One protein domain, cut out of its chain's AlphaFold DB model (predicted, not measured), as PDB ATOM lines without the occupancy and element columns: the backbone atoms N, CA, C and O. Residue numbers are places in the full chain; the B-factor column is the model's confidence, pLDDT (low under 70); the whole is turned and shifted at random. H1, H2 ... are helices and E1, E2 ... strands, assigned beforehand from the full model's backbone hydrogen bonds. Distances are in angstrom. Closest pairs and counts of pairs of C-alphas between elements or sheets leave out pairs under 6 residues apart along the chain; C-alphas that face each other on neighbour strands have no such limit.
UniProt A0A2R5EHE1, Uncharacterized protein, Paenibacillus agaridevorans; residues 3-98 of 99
ATOM      1  N   GLU A   3      -5.973 -10.685  40.207       87.56
ATOM      2  CA  GLU A   3      -5.039  -9.566  40.120       87.56
ATOM      3  C   GLU A   3      -3.604 -10.079  40.291       87.56
ATOM      4  O   GLU A   3      -3.273 -10.723  41.288       87.56
ATOM      5  N   CYS A   4      -2.751  -9.770  39.321       90.00
ATOM      6  CA  CYS A   4      -1.312  -9.970  39.367       90.00
ATOM      7  C   CYS A   4      -0.645  -8.606  39.555       90.00
ATOM      8  O   CYS A   4      -0.478  -7.853  38.595       90.00
ATOM      9  N   LEU A   5      -0.288  -8.267  40.792       91.31
ATOM     10  CA  LEU A   5       0.467  -7.058  41.101       91.31
ATOM     11  C   LEU A   5       1.949  -7.355  40.897       91.31
ATOM     12  O   LEU A   5       2.502  -8.204  41.583       91.31
ATOM     13  N   PHE A   6       2.617  -6.651  39.991       92.56
ATOM     14  CA  PHE A   6       4.058  -6.798  39.824       92.56
ATOM     15  C   PHE A   6       4.782  -5.462  39.924       92.56
ATOM     16  O   PHE A   6       4.264  -4.403  39.559       92.56
ATOM     17  N   TYR A   7       5.989  -5.535  40.468       94.50
ATOM     18  CA  TYR A   7       6.901  -4.428  40.686       94.50
ATOM     19  C   TYR A   7       8.004  -4.512  39.648       94.50
ATOM     20  O   TYR A   7       8.486  -5.601  39.336       94.50
ATOM     21  N   PHE A   8       8.404  -3.366  39.115       96.06
ATOM     22  CA  PHE A   8       9.466  -3.317  38.129       96.06
ATOM     23  C   PHE A   8      10.306  -2.055  38.255       96.06
ATOM     24  O   PHE A   8       9.828  -0.991  38.654       96.06
ATOM     25  N   LYS A   9      11.572  -2.175  37.878       97.56
ATOM     26  CA  LYS A   9      12.499  -1.061  37.725       97.56
ATOM     27  C   LYS A   9      12.475  -0.578  36.285       97.56
ATOM     28  O   LYS A   9      12.650  -1.370  35.369       97.56
ATOM     29  N   PHE A  10      12.312   0.722  36.091       97.38
ATOM     30  CA  PHE A  10      12.638   1.410  34.850       97.38
ATOM     31  C   PHE A  10      14.085   1.891  34.921       97.38
ATOM     32  O   PHE A  10      14.431   2.663  35.820       97.38
ATOM     33  N   ILE A  11      14.911   1.450  33.977       97.19
ATOM     34  CA  ILE A  11      16.343   1.735  33.936       97.19
ATOM     35  C   ILE A  11      16.664   2.450  32.622       97.19
ATOM     36  O   ILE A  11      16.498   1.874  31.548       97.19
ATOM     37  N   GLN A  12      17.137   3.692  32.696       96.38
ATOM     38  CA  GLN A  12      17.540   4.494  31.534       96.38
ATOM     39  C   GLN A  12      18.652   5.463  31.940       96.38
ATOM     40  O   GLN A  12      18.567   6.087  32.995       96.38
ATOM     41  N   ASP A  13      19.691   5.603  31.112       93.62
ATOM     42  CA  ASP A  13      20.797   6.554  31.322       93.62
ATOM     43  C   ASP A  13      21.437   6.470  32.732       93.62
ATOM     44  O   ASP A  13      21.759   7.480  33.357       93.62
ATOM     45  N   GLY A  14      21.582   5.252  33.275       91.56
ATOM     46  CA  GLY A  14      22.131   5.008  34.620       91.56
ATOM     47  C   GLY A  14      21.195   5.378  35.778       91.56
ATOM     48  O   GLY A  14      21.547   5.176  36.939       91.56
ATOM     49  N   GLN A  15      19.997   5.886  35.490       95.81
ATOM     50  CA  GLN A  15      18.962   6.150  36.482       95.81
ATOM     51  C   GLN A  15      18.033   4.951  36.610       95.81
ATOM     52  O   GLN A  15      17.692   4.304  35.621       95.81
ATOM     53  N   THR A  16      17.596   4.686  37.839       97.12
ATOM     54  CA  THR A  16      16.616   3.643  38.145       97.12
ATOM     55  C   THR A  16      15.431   4.253  38.879       97.12
ATOM     56  O   THR A  16      15.613   5.031  39.817       97.12
ATOM     57  N   LYS A  17      14.217   3.901  38.456       97.31
ATOM     58  CA  LYS A  17      12.961   4.242  39.137       97.31
ATOM     59  C   LYS A  17      12.135   2.985  39.338       97.31
ATOM     60  O   LYS A  17      12.056   2.164  38.435       97.31
ATOM     61  N   GLU A  18      11.504   2.856  40.494       95.81
ATOM     62  CA  GLU A  18      10.670   1.701  40.820       95.81
ATOM     63  C   GLU A  18       9.191   2.026  40.626       95.81
ATOM     64  O   GLU A  18       8.703   3.086  41.024       95.81
ATOM     65  N   TYR A  19       8.482   1.089  40.010       97.00
ATOM     66  CA  TYR A  19       7.067   1.173  39.694       97.00
ATOM     67  C   TYR A  19       6.364  -0.119  40.089       97.00
ATOM     68  O   TYR A  19       6.986  -1.151  40.337       97.00
ATOM     69  N   ARG A  20       5.035  -0.057  40.125       94.69
ATOM     70  CA  ARG A  20       4.176  -1.230  40.255       94.69
ATOM     71  C   ARG A  20       2.962  -1.083  39.358       94.69
ATOM     72  O   ARG A  20       2.487   0.035  39.153       94.69
ATOM     73  N   THR A  21       2.441  -2.198  38.875       93.62
ATOM     74  CA  THR A  21       1.208  -2.236  38.088       93.62
ATOM     75  C   THR A  21       0.450  -3.531  38.342       93.62
ATOM     76  O   THR A  21       1.014  -4.500  38.845       93.62
ATOM     77  N   VAL A  22      -0.836  -3.533  38.007       91.31
ATOM     78  CA  VAL A  22      -1.708  -4.699  38.135       91.31
ATOM     79  C   VAL A  22      -2.069  -5.196  36.742       91.31
ATOM     80  O   VAL A  22      -2.560  -4.427  35.919       91.31
ATOM     81  N   ALA A  23      -1.846  -6.484  36.501       88.69
ATOM     82  CA  ALA A  23      -2.357  -7.209  35.347       88.69
ATOM     83  C   ALA A  23      -3.526  -8.104  35.772       88.69
ATOM     84  O   ALA A  23      -3.509  -8.687  36.856       88.69
ATOM     85  N   MET A  24      -4.539  -8.237  34.916       86.06
ATOM     86  CA  MET A  24      -5.645  -9.168  35.144       86.06
ATOM     87  C   MET A  24      -5.334 -10.502  34.474       86.06
ATOM     88  O   MET A  24      -5.145 -10.550  33.263       86.06
ATOM     89  N   VAL A  25      -5.329 -11.583  35.251       84.69
ATOM     90  CA  VAL A  25      -5.020 -12.936  34.771       84.69
ATOM     91  C   VAL A  25      -6.260 -13.827  34.922       84.69
ATOM     92  O   VAL A  25      -6.982 -13.714  35.919       84.69
ATOM     93  N   PRO A  26      -6.571 -14.722  33.968       83.94
ATOM     94  CA  PRO A  26      -7.656 -15.686  34.131       83.94
ATOM     95  C   PRO A  26      -7.478 -16.586  35.365       83.94
ATOM     96  O   PRO A  26      -6.362 -16.899  35.788       83.94
ATOM     97  N   ASP A  27      -8.593 -17.038  35.939       79.44
ATOM     98  CA  ASP A  27      -8.554 -17.943  37.092       79.44
ATOM     99  C   ASP A  27      -7.893 -19.269  36.697       79.44
ATOM    100  O   ASP A  27      -8.113 -19.786  35.602       79.44
ATOM    101  N   GLY A  28      -7.040 -19.800  37.574       77.06
ATOM    102  CA  GLY A  28      -6.294 -21.034  37.311       77.06
ATOM    103  C   GLY A  28      -5.132 -20.900  36.320       77.06
ATOM    104  O   GLY A  28      -4.426 -21.883  36.114       77.06
ATOM    105  N   LYS A  29      -4.885 -19.714  35.744       80.00
ATOM    106  CA  LYS A  29      -3.687 -19.440  34.936       80.00
ATOM    107  C   LYS A  29      -2.626 -18.674  35.720       80.00
ATOM    108  O   LYS A  29      -2.956 -17.793  36.515       80.00
ATOM    109  N   THR A  30      -1.368 -19.018  35.481       81.75
ATOM    110  CA  THR A  30      -0.195 -18.225  35.872       81.75
ATOM    111  C   THR A  30       0.052 -17.185  34.776       81.75
ATOM    112  O   THR A  30      -0.154 -17.532  33.611       81.75
ATOM    113  N   PRO A  31       0.446 -15.941  35.106       85.19
ATOM    114  CA  PRO A  31       0.838 -14.974  34.085       85.19
ATOM    115  C   PRO A  31       2.000 -15.517  33.253       85.19
ATOM    116  O   PRO A  31       2.922 -16.125  33.807       85.19
ATOM    117  N   ASP A  32       1.954 -15.280  31.948       89.56
ATOM    118  CA  ASP A  32       3.039 -15.586  31.023       89.56
ATOM    119  C   ASP A  32       3.819 -14.329  30.586       89.56
ATOM    120  O   ASP A  32       3.499 -13.195  30.948       89.56
ATOM    121  N   ILE A  33       4.891 -14.520  29.808       91.62
ATOM    122  CA  ILE A  33       5.715 -13.417  29.282       91.62
ATOM    123  C   ILE A  33       4.871 -12.425  28.465       91.62
ATOM    124  O   ILE A  33       5.094 -11.212  28.527       91.62
ATOM    125  N   SER A  34       3.892 -12.925  27.709       91.50
ATOM    126  CA  SER A  34       3.023 -12.102  26.870       91.50
ATOM    127  C   SER A  34       2.108 -11.222  27.716       91.50
ATOM    128  O   SER A  34       1.872 -10.074  27.336       91.50
ATOM    129  N   ASP A  35       1.650 -11.705  28.874       91.31
ATOM    130  CA  ASP A  35       0.867 -10.910  29.825       91.31
ATOM    131  C   ASP A  35       1.667  -9.703  30.349       91.31
ATOM    132  O   ASP A  35       1.143  -8.584  30.425       91.31
ATOM    133  N   PHE A  36       2.960  -9.884  30.646       93.12
ATOM    134  CA  PHE A  36       3.834  -8.783  31.069       93.12
ATOM    135  C   PHE A  36       4.095  -7.787  29.937       93.12
ATOM    136  O   PHE A  36       3.942  -6.581  30.136       93.12
ATOM    137  N   ILE A  37       4.408  -8.265  28.727       94.94
ATOM    138  CA  ILE A  37       4.599  -7.400  27.548       94.94
ATOM    139  C   ILE A  37       3.319  -6.612  27.246       94.94
ATOM    140  O   ILE A  37       3.375  -5.409  26.974       94.94
ATOM    141  N   HIS A  38       2.154  -7.259  27.326       94.19
ATOM    142  CA  HIS A  38       0.866  -6.601  27.139       94.19
ATOM    143  C   HIS A  38       0.640  -5.506  28.186       94.19
ATOM    144  O   HIS A  38       0.265  -4.387  27.835       94.19
ATOM    145  N   SER A  39       0.930  -5.804  29.451       94.56
ATOM    146  CA  SER A  39       0.813  -4.846  30.554       94.56
ATOM    147  C   SER A  39       1.736  -3.642  30.355       94.56
ATOM    148  O   SER A  39       1.305  -2.497  30.484       94.56
ATOM    149  N   PHE A  40       2.987  -3.862  29.950       96.06
ATOM    150  CA  PHE A  40       3.911  -2.777  29.622       96.06
ATOM    151  C   PHE A  40       3.427  -1.930  28.446       96.06
ATOM    152  O   PHE A  40       3.475  -0.701  28.521       96.06
ATOM    153  N   LYS A  41       2.863  -2.557  27.410       95.44
ATOM    154  CA  LYS A  41       2.272  -1.846  26.272       95.44
ATOM    155  C   LYS A  41       1.098  -0.959  26.685       95.44
ATOM    156  O   LYS A  41       1.000   0.165  26.197       95.44
ATOM    157  N   GLN A  42       0.242  -1.417  27.600       94.50
ATOM    158  CA  GLN A  42      -0.851  -0.605  28.156       94.50
ATOM    159  C   GLN A  42      -0.342   0.616  28.938       94.50
ATOM    160  O   GLN A  42      -0.995   1.656  28.939       94.50
ATOM    161  N   LEU A  43       0.839   0.514  29.553       93.69
ATOM    162  CA  LEU A  43       1.522   1.622  30.229       93.69
ATOM    163  C   LEU A  43       2.294   2.548  29.270       93.69
ATOM    164  O   LEU A  43       2.869   3.541  29.711       93.69
ATOM    165  N   GLY A  44       2.312   2.245  27.968       94.06
ATOM    166  CA  GLY A  44       3.023   3.021  26.949       94.06
ATOM    167  C   GLY A  44       4.464   2.574  26.694       94.06
ATOM    168  O   GLY A  44       5.171   3.223  25.925       94.06
ATOM    169  N   TYR A  45       4.909   1.464  27.284       94.62
ATOM    170  CA  TYR A  45       6.233   0.899  27.040       94.62
ATOM    171  C   TYR A  45       6.169  -0.181  25.959       94.62
ATOM    172  O   TYR A  45       5.470  -1.181  26.102       94.62
ATOM    173  N   THR A  46       6.937  -0.014  24.883       95.44
ATOM    174  CA  THR A  46       7.069  -1.046  23.842       95.44
ATOM    175  C   THR A  46       8.393  -1.771  24.033       95.44
ATOM    176  O   THR A  46       9.456  -1.174  23.866       95.44
ATOM    177  N   VAL A  47       8.324  -3.035  24.444       96.69
ATOM    178  CA  VAL A  47       9.487  -3.816  24.881       96.69
ATOM    179  C   VAL A  47       9.448  -5.243  24.350       96.69
ATOM    180  O   VAL A  47       8.373  -5.759  24.040       96.69
ATOM    181  N   GLU A  48      10.610  -5.883  24.303       96.62
ATOM    182  CA  GLU A  48      10.752  -7.326  24.114       96.62
ATOM    183  C   GLU A  48      11.600  -7.944  25.230       96.62
ATOM    184  O   GLU A  48      12.356  -7.253  25.920       96.62
ATOM    185  N   LEU A  49      11.446  -9.252  25.435       95.62
ATOM    186  CA  LEU A  49      12.175  -9.973  26.471       95.62
ATOM    187  C   LEU A  49      13.666 -10.052  26.114       95.62
ATOM    188  O   LEU A  49      14.031 -10.535  25.048       95.62
ATOM    189  N   GLU A  50      14.525  -9.595  27.023       94.62
ATOM    190  CA  GLU A  50      15.985  -9.703  26.914       94.62
ATOM    191  C   GLU A  50      16.512 -10.902  27.716       94.62
ATOM    192  O   GLU A  50      17.374 -11.643  27.244       94.62
ATOM    193  N   ASN A  51      15.995 -11.106  28.932       91.75
ATOM    194  CA  ASN A  51      16.409 -12.186  29.823       91.75
ATOM    195  C   ASN A  51      15.203 -12.773  30.558       91.75
ATOM    196  O   ASN A  51      14.647 -12.148  31.457       91.75
ATOM    197  N   GLU A  52      14.842 -14.000  30.203       88.38
ATOM    198  CA  GLU A  52      13.718 -14.727  30.792       88.38
ATOM    199  C   GLU A  52      13.916 -15.071  32.270       88.38
ATOM    200  O   GLU A  52      12.975 -14.991  33.053       88.38
ATOM    201  N   ARG A  53      15.145 -15.420  32.675       85.00
ATOM    202  CA  ARG A  53      15.438 -15.870  34.047       85.00
ATOM    203  C   ARG A  53      15.298 -14.757  35.074       85.00
ATOM    204  O   ARG A  53      14.977 -15.032  36.220       85.00
ATOM    205  N   GLU A  54      15.559 -13.530  34.643       86.94
ATOM    206  CA  GLU A  54      15.509 -12.330  35.478       86.94
ATOM    207  C   GLU A  54      14.309 -11.435  35.115       86.94
ATOM    208  O   GLU A  54      14.159 -10.366  35.687       86.94
ATOM    209  N   LEU A  55      13.471 -11.833  34.143       93.06
ATOM    210  CA  LEU A  55      12.374 -11.021  33.588       93.06
ATOM    211  C   LEU A  55      12.794  -9.582  33.251       93.06
ATOM    212  O   LEU A  55      12.140  -8.605  33.627       93.06
ATOM    213  N   ILE A  56      13.894  -9.468  32.505       95.31
ATOM    214  CA  ILE A  56      14.388  -8.193  31.987       95.31
ATOM    215  C   ILE A  56      13.894  -8.025  30.557       95.31
ATOM    216  O   ILE A  56      14.111  -8.883  29.700       95.31
ATOM    217  N   PHE A  57      13.276  -6.882  30.295       97.12
ATOM    218  CA  PHE A  57      12.757  -6.473  29.000       97.12
ATOM    219  C   PHE A  57      13.502  -5.231  28.528       97.12
ATOM    220  O   PHE A  57      13.827  -4.357  29.334       97.12
ATOM    221  N   HIS A  58      13.736  -5.116  27.228       97.31
ATOM    222  CA  HIS A  58      14.399  -3.959  26.640       97.31
ATOM    223  C   HIS A  58      13.495  -3.258  25.630       97.31
ATOM    224  O   HIS A  58      12.617  -3.864  25.019       97.31
ATOM    225  N   SER A  59      13.676  -1.948  25.492       97.31
ATOM    226  CA  SER A  59      12.893  -1.108  24.589       97.31
ATOM    227  C   SER A  59      13.115  -1.461  23.117       97.31
ATOM    228  O   SER A  59      14.258  -1.491  22.664       97.31
ATOM    229  N   LEU A  60      12.029  -1.597  22.353       93.00
ATOM    230  CA  LEU A  60      12.042  -1.877  20.907       93.00
ATOM    231  C   LEU A  60      12.217  -0.626  20.017       93.00
ATOM    232  O   LEU A  60      12.070  -0.698  18.797       93.00
ATOM    233  N   GLY A  61      12.492   0.542  20.599       81.19
ATOM    234  CA  GLY A  61      12.680   1.778  19.841       81.19
ATOM    235  C   GLY A  61      12.838   3.023  20.712       81.19
ATOM    236  O   GLY A  61      12.769   2.956  21.939       81.19
ATOM    237  N   GLY A  62      13.025   4.163  20.044       78.12
ATOM    238  CA  GLY A  62      13.287   5.465  20.659       78.12
ATOM    239  C   GLY A  62      14.775   5.822  20.698       78.12
ATOM    240  O   GLY A  62      15.640   4.952  20.674       78.12
ATOM    241  N   ASP A  63      15.070   7.120  20.785       82.62
ATOM    242  CA  ASP A  63      16.449   7.639  20.781       82.62
ATOM    243  C   ASP A  63      17.236   7.278  22.052       82.62
ATOM    244  O   ASP A  63      18.458   7.420  22.103       82.62
ATOM    245  N   LYS A  64      16.534   6.828  23.099       90.25
ATOM    246  CA  LYS A  64      17.104   6.484  24.400       90.25
ATOM    247  C   LYS A  64      16.649   5.093  24.842       90.25
ATOM    248  O   LYS A  64      15.529   4.977  25.355       90.25
ATOM    249  N   PRO A  65      17.492   4.057  24.692       94.12
ATOM    250  CA  PRO A  65      17.128   2.713  25.109       94.12
ATOM    251  C   PRO A  65      16.892   2.658  26.619       94.12
ATOM    252  O   PRO A  65      17.571   3.331  27.399       94.12
ATOM    253  N   TYR A  66      15.927   1.848  27.034       96.38
ATOM    254  CA  TYR A  66      15.616   1.609  28.441       96.38
ATOM    255  C   TYR A  66      15.362   0.123  28.694       96.38
ATOM    256  O   TYR A  66      15.048  -0.637  27.774       96.38
ATOM    257  N   LYS A  67      15.485  -0.282  29.960       97.50
ATOM    258  CA  LYS A  67      15.154  -1.630  30.429       97.50
ATOM    259  C   LYS A  67      14.058  -1.591  31.480       97.50
ATOM    260  O   LYS A  67      13.993  -0.653  32.277       97.50
ATOM    261  N   LEU A  68      13.220  -2.619  31.472       97.50
ATOM    262  CA  LEU A  68      12.246  -2.911  32.512       97.50
ATOM    263  C   LEU A  68      12.650  -4.225  33.175       97.50
ATOM    264  O   LEU A  68      12.769  -5.234  32.494       97.50
ATOM    265  N   ASP A  69      12.887  -4.201  34.476       96.38
ATOM    266  CA  ASP A  69      13.319  -5.357  35.270       96.38
ATOM    267  C   ASP A  69      12.218  -5.673  36.285       96.38
ATOM    268  O   ASP A  69      11.963  -4.851  37.168       96.38
ATOM    269  N   ILE A  70      11.507  -6.795  36.113       94.62
ATOM    270  CA  ILE A  70      10.461  -7.218  37.053       94.62
ATOM    271  C   ILE A  70      11.123  -7.822  38.288       94.62
ATOM    272  O   ILE A  70      11.640  -8.933  38.265       94.62
ATOM    273  N   THR A  71      11.015  -7.113  39.406       92.50
ATOM    274  CA  THR A  71      11.699  -7.480  40.649       92.50
ATOM    275  C   THR A  71      10.834  -8.277  41.607       92.50
ATOM    276  O   THR A  71      11.358  -8.869  42.549       92.50
ATOM    277  N   LYS A  72       9.510  -8.270  41.416       89.06
ATOM    278  CA  LYS A  72       8.564  -8.968  42.290       89.06
ATOM    279  C   LYS A  72       7.200  -9.123  41.638       89.06
ATOM    280  O   LYS A  72       6.729  -8.210  40.963       89.06
ATOM    281  N   ILE A  73       6.540 -10.243  41.913       89.00
ATOM    282  CA  ILE A  73       5.168 -10.532  41.494       89.00
ATOM    283  C   ILE A  73       4.386 -11.016  42.719       89.00
ATOM    284  O   ILE A  73       4.916 -11.796  43.504       89.00
ATOM    285  N   GLU A  74       3.154 -10.538  42.864       86.94
ATOM    286  CA  GLU A  74       2.174 -10.955  43.865       86.94
ATOM    287  C   GLU A  74       0.863 -11.334  43.165       86.94
ATOM    288  O   GLU A  74       0.256 -10.515  42.464       86.94
ATOM    289  N   LEU A  75       0.396 -12.566  43.369       83.88
ATOM    290  CA  LEU A  75      -0.895 -13.026  42.849       83.88
ATOM    291  C   LEU A  75      -1.959 -12.971  43.948       83.88
ATOM    292  O   LEU A  75      -1.978 -13.797  44.858       83.88
ATOM    293  N   LYS A  76      -2.903 -12.031  43.854       73.56
ATOM    294  CA  LYS A  76      -4.009 -11.948  44.819       73.56
ATOM    295  C   LYS A  76      -5.118 -12.945  44.480       73.56
ATOM    296  O   LYS A  76      -5.560 -13.037  43.333       73.56
ATOM    297  N   GLY A  77      -5.602 -13.660  45.502       62.41
ATOM    298  CA  GLY A  77      -6.719 -14.609  45.397       62.41
ATOM    299  C   GLY A  77      -6.377 -16.080  45.667       62.41
ATOM    300  O   GLY A  77      -7.173 -16.947  45.316       62.41
ATOM    301  N   GLN A  78      -5.220 -16.379  46.263       50.62
ATOM    302  CA  GLN A  78      -4.945 -17.675  46.891       50.62
ATOM    303  C   GLN A  78      -4.823 -17.486  48.406       50.62
ATOM    304  O   GLN A  78      -4.058 -16.640  48.862       50.62
ATOM    305  N   GLU A  79      -5.584 -18.262  49.181       44.03
ATOM    306  CA  GLU A  79      -5.331 -18.468  50.610       44.03
ATOM    307  C   GLU A  79      -4.048 -19.294  50.737       44.03
ATOM    308  O   GLU A  79      -4.086 -20.518  50.806       44.03
ATOM    309  N   HIS A  80      -2.896 -18.639  50.683       42.50
ATOM    310  CA  HIS A  80      -1.642 -19.242  51.103       42.50
ATOM    311  C   HIS A  80      -0.996 -18.313  52.123       42.50
ATOM    312  O   HIS A  80      -0.633 -17.178  51.823       42.50
ATOM    313  N   GLU A  81      -0.941 -18.818  53.354       40.72
ATOM    314  CA  GLU A  81      -0.220 -18.248  54.483       40.72
ATOM    315  C   GLU A  81       1.223 -17.925  54.070       40.72
ATOM    316  O   GLU A  81       1.942 -18.782  53.556       40.72
ATOM    317  N   ASP A  82       1.593 -16.660  54.266       41.38
ATOM    318  CA  ASP A  82       2.945 -16.112  54.384       41.38
ATOM    319  C   ASP A  82       4.088 -16.927  53.746       41.38
ATOM    320  O   ASP A  82       4.846 -17.623  54.426       41.38
ATOM    321  N   VAL A  83       4.316 -16.743  52.441       39.12
ATOM    322  CA  VAL A  83       5.622 -17.037  51.834       39.12
ATOM    323  C   VAL A  83       6.304 -15.718  51.501       39.12
ATOM    324  O   VAL A  83       5.939 -15.004  50.572       39.12
ATOM    325  N   ALA A  84       7.309 -15.376  52.303       37.84
ATOM    326  CA  ALA A  84       8.107 -14.171  52.160       37.84
ATOM    327  C   ALA A  84       8.641 -13.975  50.720       37.84
ATOM    328  O   ALA A  84       9.436 -14.777  50.233       37.84
ATOM    329  N   HIS A  85       8.174 -12.890  50.091       49.69
ATOM    330  CA  HIS A  85       8.723 -11.994  49.047       49.69
ATOM    331  C   HIS A  85       9.576 -12.497  47.857       49.69
ATOM    332  O   HIS A  85       9.523 -11.848  46.818       49.69
ATOM    333  N   ASP A  86      10.284 -13.622  47.930       55.06
ATOM    334  CA  ASP A  86      11.145 -14.139  46.848       55.06
ATOM    335  C   ASP A  86      10.621 -15.454  46.241       55.06
ATOM    336  O   ASP A  86      10.972 -15.827  45.117       55.06
ATOM    337  N   GLY A  87       9.779 -16.184  46.982       58.66
ATOM    338  CA  GLY A  87       9.276 -17.498  46.576       58.66
ATOM    339  C   GLY A  87       8.343 -17.447  45.365       58.66
ATOM    340  O   GLY A  87       8.478 -18.268  44.458       58.66
ATOM    341  N   GLU A  88       7.439 -16.466  45.322       65.56
ATOM    342  CA  GLU A  88       6.442 -16.331  44.249       65.56
ATOM    343  C   GLU A  88       7.081 -15.991  42.900       65.56
ATOM    344  O   GLU A  88       6.779 -16.643  41.901       65.56
ATOM    345  N   LEU A  89       8.034 -15.050  42.869       71.06
ATOM    346  CA  LEU A  89       8.765 -14.710  41.646       71.06
ATOM    347  C   LEU A  89       9.512 -15.933  41.098       71.06
ATOM    348  O   LEU A  89       9.384 -16.260  39.922       71.06
ATOM    349  N   ARG A  90      10.232 -16.666  41.958       67.62
ATOM    350  CA  ARG A  90      10.933 -17.901  41.564       67.62
ATOM    351  C   ARG A  90       9.984 -19.000  41.094       67.62
ATOM    352  O   ARG A  90      10.320 -19.738  40.171       67.62
ATOM    353  N   ALA A  91       8.819 -19.139  41.723       65.81
ATOM    354  CA  ALA A  91       7.815 -20.118  41.319       65.81
ATOM    355  C   ALA A  91       7.253 -19.798  39.927       65.81
ATOM    356  O   ALA A  91       7.138 -20.701  39.097       65.81
ATOM    357  N   ILE A  92       6.978 -18.520  39.653       72.00
ATOM    358  CA  ILE A  92       6.519 -18.052  38.343       72.00
ATOM    359  C   ILE A  92       7.624 -18.244  37.302       72.00
ATOM    360  O   ILE A  92       7.378 -18.892  36.291       72.00
ATOM    361  N   LEU A  93       8.858 -17.814  37.578       72.19
ATOM    362  CA  LEU A  93      10.019 -18.037  36.706       72.19
ATOM    363  C   LEU A  93      10.189 -19.515  36.317       72.19
ATOM    364  O   LEU A  93      10.355 -19.841  35.146       72.19
ATOM    365  N   ASN A  94      10.082 -20.432  37.282       70.19
ATOM    366  CA  ASN A  94      10.170 -21.873  37.023       70.19
ATOM    367  C   ASN A  94       9.029 -22.416  36.151       70.19
ATOM    368  O   ASN A  94       9.198 -23.458  35.513       70.19
ATOM    369  N   HIS A  95       7.863 -21.771  36.166       70.94
ATOM    370  CA  HIS A  95       6.742 -22.125  35.302       70.94
ATOM    371  C   HIS A  95       6.949 -21.613  33.873       70.94
ATOM    372  O   HIS A  95       6.659 -22.347  32.934       70.94
ATOM    373  N   LEU A  96       7.500 -20.405  33.721       69.75
ATOM    374  CA  LEU A  96       7.784 -19.789  32.421       69.75
ATOM    375  C   LEU A  96       8.834 -20.578  31.626       69.75
ATOM    376  O   LEU A  96       8.606 -20.875  30.463       69.75
ATOM    377  N   ILE A  97       9.899 -21.040  32.292       62.22
ATOM    378  CA  ILE A  97      11.026 -21.756  31.660       62.22
ATOM    379  C   ILE A  97      10.655 -23.185  31.190       62.22
ATOM    380  O   ILE A  97      11.420 -23.834  30.478       62.22
ATOM    381  N   LYS A  98       9.516 -23.741  31.628       55.06
ATOM    382  CA  LYS A  98       9.140 -25.152  31.385       55.06
ATOM    383  C   LYS A  98       8.262 -25.392  30.149       55.06
ATOM    384  O   LYS A  98       7.831 -26.531  29.953       55.06
TER     385      LYS A  98
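This is residues 3 to 98 of the 99 residues of an uncharacterized protein of Paenibacillus agaridevorans (UniProt A0A2R5EHE1). A strongly twisted sheet of five strands, curled like part of a barrel, wraps round one helix, H1, while a second helix, H2, stands up over strand E5. The long strands E1, E2 and E5 run side by side, the short E3 and E4 continue the sheet beyond E5, and residues 78 to 84 of the link between E5 and H2 stick out. The printed part has 96 residues, with two named helices and five named strands in the order E1, E2, H1, E3, E4, E5, H2. The sheet's order is E2, E1, E5, E4, E3, antiparallel throughout, and the class is mixed, helices and strands. The whole is compact, with a radius of gyration of the C-alphas of 13.5 A, yet elongated in outline, spanning 45 by 24 by 24 A.

Strand E2, residues 15 to 25, is 30.7 A long from first to last C-alpha. E1, residues 3 to 12, measures 28.0 A and begins at C-alpha 3 at (-5.039, -9.566, 40.120). E5, residues 67 to 76, measures 26.1 A and bends by 54 degrees at residue 71. E4 is residues 56 to 59, 10.4 A, and E3 is residues 47 to 51, 11.9 A. H1, residues 33 to 42, and H2, residues 87 to 96, are each 14.4 A long; H2 ends at C-alpha 96 at (7.784, -19.789, 32.421).

E2 and E3 are the edge strands. E1 and E2 form a hairpin, with N 8 and O 19 at 2.9 A. E1 and E5 are antiparallel at 165 degrees, with N 7 and O 72 at 2.8 A. E3, E4 and E5 make a meander, each strand the antiparallel neighbour of the one before; N 68 and O 57 are 2.8 A apart, and N 48 and O 58 2.9 A. H1 is on one face of the sheet, giving two layers, one of helix and one of sheet, and the sheet curls round it. The closest C-alphas of H1 and E2 are those of Ser 39 and Ala 23, 6.2 A apart; those of H1 and E3 are Ile 37 and Val 47, 6.6 A. H2 is on the sheet over E5, at a height over the sheet of 8.9 A, and stands up from it at 54 degrees. The closest C-alphas of H2 and E5 are those of Leu 89 and Ile 73, 5.5 A apart. H1 and H2 are close but not clearly touching, about perpendicular at 74 degrees, with C-alphas 33 and 96 closest at 7.4 A. In both helices every O i to N i+4 pair is within hydrogen-bond range.

The two farthest C-alphas, of Asp 63 and Glu 81, are 45.6 A apart. The printed part has no cut and no long link. Mean pLDDT of the printed part is 83.7; residues 77 to 88, 90 to 91 and 96 to 98 are under 70.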